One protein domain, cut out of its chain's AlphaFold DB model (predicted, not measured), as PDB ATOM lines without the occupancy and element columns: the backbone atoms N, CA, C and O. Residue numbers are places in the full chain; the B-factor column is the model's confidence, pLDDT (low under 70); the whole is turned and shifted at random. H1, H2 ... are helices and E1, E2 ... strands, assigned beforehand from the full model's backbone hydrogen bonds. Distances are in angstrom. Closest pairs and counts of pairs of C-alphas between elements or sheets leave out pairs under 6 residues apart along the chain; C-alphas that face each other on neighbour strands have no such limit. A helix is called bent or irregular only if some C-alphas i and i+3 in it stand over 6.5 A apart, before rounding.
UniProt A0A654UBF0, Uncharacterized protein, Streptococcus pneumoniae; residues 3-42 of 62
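This is residues 3 to 42 of the 62 residues of an uncharacterized protein of Streptococcus pneumoniae (UniProt A0A654UBF0). A short two-strand hairpin, E1 and E2, is joined to two helices that are kept apart from each other: the one-turn helix H1 before it, and the longer helix H2, which folds back after E2 and runs roughly against E2's direction. The arrangement is open, with few contacts between the helices and the hairpin, and the hairpin's turn at residues 17 to 20 lies at one end of the long axis. The printed part has 40 residues, with two named helices and two named strands in the order H1, E1, E2, H2, and its class is mixed, helices and strands. The sheet has the order E1, E2 and is antiparallel. The whole is compact by its radius of gyration of the C-alphas, 9.9 A, and its C-alphas span 27 by 20 by 17 A.

H1 is residues 3 to 6, beginning with C-alpha 3 at (-15.317, -3.797, 46.721), and is 5.5 A long from first to last C-alpha. E1 follows as residues 11 to 16, 13.8 A long, beginning with C-alpha 11 at (-12.875, -10.778, 37.282). E2 is residues 21 to 25, 12.7 A long. H2 is residues 31 to 40, 14.4 A long, and ends with C-alpha 40 at (-25.093, -6.155, 44.547).

E1 and E2 are antiparallel neighbours that form a hairpin, with 157 degrees between their N-to-C directions. C-alphas 11 and 25 face each other at 4.4 A, and so do C-alphas 16 and 21, also at 4.4 A. N 12 and O 24, at 2.7 A, and N 22 and O 15, at 2.8 A, are within hydrogen-bond range. H1 is apart from E2 and from H2. E1 and H2 are apart as well. In H2 every pair of O i and N i+4 is within hydrogen-bond range. H1 is too short for such a pair, and its one pair of O i and N i+3 is within range. Neither helix is bent.

The two C-alphas farthest apart are those of Gly 19 and Asp 28, at 26.9 A, and the C-alphas of Phe 3 and Ser 42, the first and last printed, are 14.3 A apart. The printed part has no cut. The links H1 to E1, E1 to E2 and E2 to H2 are tight, with 4, 4 and 5 residues. The mean pLDDT of the printed part is 73.6. It is under 70 at 14 residues, namely residues 3 to 7, residue 13, residues 15 to 21 and residue 42.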
ATOM      1  N   PHE A   3     -14.565  -2.896  47.582       56.91
ATOM      2  CA  PHE A   3     -15.317  -3.797  46.721       56.91
ATOM      3  C   PHE A   3     -14.631  -4.079  45.375       56.91
ATOM      4  O   PHE A   3     -14.332  -5.226  45.063       56.91
ATOM      5  N   THR A   4     -14.246  -3.039  44.629       59.81
ATOM      6  CA  THR A   4     -13.554  -3.176  43.336       59.81
ATOM      7  C   THR A   4     -12.156  -3.776  43.436       59.81
ATOM      8  O   THR A   4     -11.577  -4.051  42.398       59.81
ATOM      9  N   LYS A   5     -11.582  -3.984  44.629       63.28
ATOM     10  CA  LYS A   5     -10.306  -4.704  44.778       63.28
ATOM     11  C   LYS A   5     -10.510  -6.198  45.029       63.28
ATOM     12  O   LYS A   5      -9.773  -6.989  44.453       63.28
ATOM     13  N   GLN A   6     -11.505  -6.580  45.834       66.06
ATOM     14  CA  GLN A   6     -11.725  -7.985  46.206       66.06
ATOM     15  C   GLN A   6     -12.297  -8.821  45.057       66.06
ATOM     16  O   GLN A   6     -11.770  -9.887  44.762       66.06
ATOM     17  N   ILE A   7     -13.312  -8.319  44.349       69.44
ATOM     18  CA  ILE A   7     -13.867  -9.020  43.176       69.44
ATOM     19  C   ILE A   7     -13.004  -8.865  41.925       69.44
ATOM     20  O   ILE A   7     -12.957  -9.785  41.121       69.44
ATOM     21  N   ARG A   8     -12.278  -7.751  41.747       71.50
ATOM     22  CA  ARG A   8     -11.456  -7.530  40.537       71.50
ATOM     23  C   ARG A   8     -10.371  -8.589  40.350       71.50
ATOM     24  O   ARG A   8     -10.017  -8.860  39.214       71.50
ATOM     25  N   HIS A   9      -9.870  -9.197  41.424       78.94
ATOM     26  CA  HIS A   9      -8.927 -10.314  41.316       78.94
ATOM     27  C   HIS A   9      -9.547 -11.544  40.621       78.94
ATOM     28  O   HIS A   9      -8.873 -12.255  39.876       78.94
ATOM     29  N   TRP A  10     -10.848 -11.755  40.830       80.06
ATOM     30  CA  TRP A  10     -11.625 -12.857  40.263       80.06
ATOM     31  C   TRP A  10     -12.227 -12.530  38.896       80.06
ATOM     32  O   TRP A  10     -12.502 -13.437  38.113       80.06
ATOM     33  N   VAL A  11     -12.412 -11.244  38.592       77.44
ATOM     34  CA  VAL A  11     -12.875 -10.778  37.282       77.44
ATOM     35  C   VAL A  11     -11.755 -10.959  36.262       77.44
ATOM     36  O   VAL A  11     -10.693 -10.349  36.349       77.44
ATOM     37  N   LEU A  12     -12.015 -11.810  35.280       79.12
ATOM     38  CA  LEU A  12     -11.122 -12.095  34.170       79.12
ATOM     39  C   LEU A  12     -11.244 -11.031  33.074       79.12
ATOM     40  O   LEU A  12     -10.253 -10.634  32.470       79.12
ATOM     41  N   SER A  13     -12.463 -10.552  32.834       69.75
ATOM     42  CA  SER A  13     -12.735  -9.472  31.894       69.75
ATOM     43  C   SER A  13     -14.074  -8.830  32.221       69.75
ATOM     44  O   SER A  13     -14.942  -9.448  32.839       69.75
ATOM     45  N   ASP A  14     -14.267  -7.597  31.790       70.88
ATOM     46  CA  ASP A  14     -15.574  -6.971  31.759       70.88
ATOM     47  C   ASP A  14     -15.947  -6.706  30.301       70.88
ATOM     48  O   ASP A  14     -15.132  -6.216  29.521       70.88
ATOM     49  N   GLN A  15     -17.169  -7.068  29.913       64.38
ATOM     50  CA  GLN A  15     -17.708  -6.647  28.624       64.38
ATOM     51  C   GLN A  15     -18.982  -5.866  28.821       64.38
ATOM     52  O   GLN A  15     -19.789  -6.106  29.717       64.38
ATOM     53  N   VAL A  16     -19.172  -4.931  27.915       60.75
ATOM     54  CA  VAL A  16     -20.366  -4.121  27.817       60.75
ATOM     55  C   VAL A  16     -21.258  -4.821  26.791       60.75
ATOM     56  O   VAL A  16     -20.990  -4.755  25.595       60.75
ATOM     57  N   ILE A  17     -22.267  -5.566  27.255       56.44
ATOM     58  CA  ILE A  17     -23.153  -6.377  26.402       56.44
ATOM     59  C   ILE A  17     -24.560  -5.821  26.478       56.44
ATOM     60  O   ILE A  17     -25.153  -5.819  27.551       56.44
ATOM     61  N   SER A  18     -25.114  -5.421  25.334       52.84
ATOM     62  CA  SER A  18     -26.525  -5.017  25.199       52.84
ATOM     63  C   SER A  18     -26.951  -3.978  26.185       52.84
ATOM     64  O   SER A  18     -28.038  -4.031  26.757       52.84
ATOM     65  N   GLY A  19     -26.058  -3.066  26.470       58.78
ATOM     66  CA  GLY A  19     -26.442  -2.218  27.519       58.78
ATOM     67  C   GLY A  19     -26.512  -2.944  28.902       58.78
ATOM     68  O   GLY A  19     -27.474  -2.711  29.614       58.78
ATOM     69  N   LYS A  20     -25.561  -3.789  29.316       58.94
ATOM     70  CA  LYS A  20     -25.202  -4.058  30.723       58.94
ATOM     71  C   LYS A  20     -23.708  -4.391  30.821       58.94
ATOM     72  O   LYS A  20     -23.174  -5.096  29.964       58.94
ATOM     73  N   ARG A  21     -23.002  -3.906  31.853       64.88
ATOM     74  CA  ARG A  21     -21.591  -4.257  32.071       64.88
ATOM     75  C   ARG A  21     -21.587  -5.610  32.755       64.88
ATOM     76  O   ARG A  21     -21.976  -5.726  33.913       64.88
ATOM     77  N   LYS A  22     -21.222  -6.639  32.003       72.38
ATOM     78  CA  LYS A  22     -21.171  -8.019  32.456       72.38
ATOM     79  C   LYS A  22     -19.735  -8.343  32.834       72.38
ATOM     80  O   LYS A  22     -18.826  -8.220  32.015       72.38
ATOM     81  N   LEU A  23     -19.539  -8.723  34.089       77.06
ATOM     82  CA  LEU A  23     -18.257  -9.221  34.562       77.06
ATOM     83  C   LEU A  23     -18.160 -10.712  34.248       77.06
ATOM     84  O   LEU A  23     -19.082 -11.479  34.526       77.06
ATOM     85  N   PHE A  24     -17.037 -11.103  33.664       79.38
ATOM     86  CA  PHE A  24     -16.656 -12.491  33.473       79.38
ATOM     87  C   PHE A  24     -15.710 -12.864  34.597       79.38
ATOM     88  O   PHE A  24     -14.681 -12.216  34.787       79.38
ATOM     89  N   PHE A  25     -16.073 -13.892  35.348       83.06
ATOM     90  CA  PHE A  25     -15.286 -14.400  36.461       83.06
ATOM     91  C   PHE A  25     -14.438 -15.594  36.010       83.06
ATOM     92  O   PHE A  25     -14.777 -16.271  35.040       83.06
ATOM     93  N   ARG A  26     -13.324 -15.839  36.705       81.50
ATOM     94  CA  ARG A  26     -12.503 -17.051  36.549       81.50
ATOM     95  C   ARG A  26     -13.313 -18.298  36.914       81.50
ATOM     96  O   ARG A  26     -14.168 -18.217  37.792       81.50
ATOM     97  N   GLU A  27     -13.003 -19.445  36.318       80.81
ATOM     98  CA  GLU A  27     -13.654 -20.720  36.668       80.81
ATOM     99  C   GLU A  27     -13.391 -21.133  38.127       80.81
ATOM    100  O   GLU A  27     -14.303 -21.606  38.795       80.81
ATOM    101  N   ASP A  28     -12.205 -20.826  38.667       85.25
ATOM    102  CA  ASP A  28     -11.848 -21.010  40.086       85.25
ATOM    103  C   ASP A  28     -12.535 -20.030  41.054       85.25
ATOM    104  O   ASP A  28     -12.214 -19.995  42.243       85.25
ATOM    105  N   THR A  29     -13.446 -19.178  40.575       84.25
ATOM    106  CA  THR A  29     -14.092 -18.187  41.442       84.25
ATOM    107  C   THR A  29     -15.015 -18.884  42.444       84.25
ATOM    108  O   THR A  29     -15.946 -19.583  42.033       84.25
ATOM    109  N   PRO A  30     -14.835 -18.658  43.758       87.06
ATOM    110  CA  PRO A  30     -15.701 -19.249  44.768       87.06
ATOM    111  C   PRO A  30     -17.155 -18.813  44.593       87.06
ATOM    112  O   PRO A  30     -17.447 -17.648  44.305       87.06
ATOM    113  N   LYS A  31     -18.089 -19.734  44.846       84.00
ATOM    114  CA  LYS A  31     -19.530 -19.485  44.689       84.00
ATOM    115  C   LYS A  31     -20.031 -18.312  45.539       84.00
ATOM    116  O   LYS A  31     -20.898 -17.572  45.093       84.00
ATOM    117  N   GLU A  32     -19.439 -18.095  46.712       85.00
ATOM    118  CA  GLU A  32     -19.744 -16.959  47.593       85.00
ATOM    119  C   GLU A  32     -19.481 -15.604  46.919       85.00
ATOM    120  O   GLU A  32     -20.230 -14.651  47.116       85.00
ATOM    121  N   ILE A  33     -18.453 -15.518  46.070       81.56
ATOM    122  CA  ILE A  33     -18.126 -14.301  45.319       81.56
ATOM    123  C   ILE A  33     -19.143 -14.062  44.194       81.56
ATOM    124  O   ILE A  33     -19.531 -12.917  43.948       81.56
ATOM    125  N   LEU A  34     -19.599 -15.134  43.537       81.75
ATOM    126  CA  LEU A  34     -20.641 -15.065  42.507       81.75
ATOM    127  C   LEU A  34     -21.988 -14.632  43.101       81.75
ATOM    128  O   LEU A  34     -22.653 -13.759  42.546       81.75
ATOM    129  N   ASP A  35     -22.359 -15.198  44.248       84.19
ATOM    130  CA  ASP A  35     -23.595 -14.866  44.963       84.19
ATOM    131  C   ASP A  35     -23.582 -13.419  45.481       84.19
ATOM    132  O   ASP A  35     -24.543 -12.662  45.312       84.19
ATOM    133  N   LEU A  36     -22.438 -12.981  46.016       80.62
ATOM    134  CA  LEU A  36     -22.231 -11.600  46.426       80.62
ATOM    135  C   LEU A  36     -22.400 -10.636  45.244       80.62
ATOM    136  O   LEU A  36     -23.107  -9.637  45.375       80.62
ATOM    137  N   TYR A  37     -21.797 -10.936  44.086       77.44
ATOM    138  CA  TYR A  37     -21.965 -10.137  42.869       77.44
ATOM    139  C   TYR A  37     -23.433 -10.056  42.428       77.44
ATOM    140  O   TYR A  37     -23.922  -8.962  42.143       77.44
ATOM    141  N   GLU A  38     -24.163 -11.172  42.422       79.06
ATOM    142  CA  GLU A  38     -25.587 -11.206  42.070       79.06
ATOM    143  C   GLU A  38     -26.453 -10.350  43.011       79.06
ATOM    144  O   GLU A  38     -27.367  -9.667  42.546       79.06
ATOM    145  N   ASN A  39     -26.131 -10.309  44.306       81.94
ATOM    146  CA  ASN A  39     -26.849  -9.501  45.298       81.94
ATOM    147  C   ASN A  39     -26.636  -7.986  45.144       81.94
ATOM    148  O   ASN A  39     -27.495  -7.181  45.511       81.94
ATOM    149  N   ILE A  40     -25.487  -7.571  44.612       73.94
ATOM    150  CA  ILE A  40     -25.093  -6.155  44.547       73.94
ATOM    151  C   ILE A  40     -25.038  -5.594  43.130       73.94
ATOM    152  O   ILE A  40     -24.941  -4.376  42.985       73.94
ATOM    153  N   LYS A  41     -25.176  -6.427  42.087       72.00
ATOM    154  CA  LYS A  41     -25.260  -5.974  40.685       72.00
ATOM    155  C   LYS A  41     -26.337  -4.910  40.480       72.00
ATOM    156  O   LYS A  41     -26.143  -4.000  39.689       72.00
ATOM    157  N   SER A  42     -27.435  -4.986  41.236       69.88
ATOM    158  CA  SER A  42     -28.537  -4.018  41.178       69.88
ATOM    159  C   SER A  42     -28.244  -2.693  41.893       69.88
ATOM    160  O   SER A  42     -28.967  -1.730  41.676       69.88
TER     161      SER A  42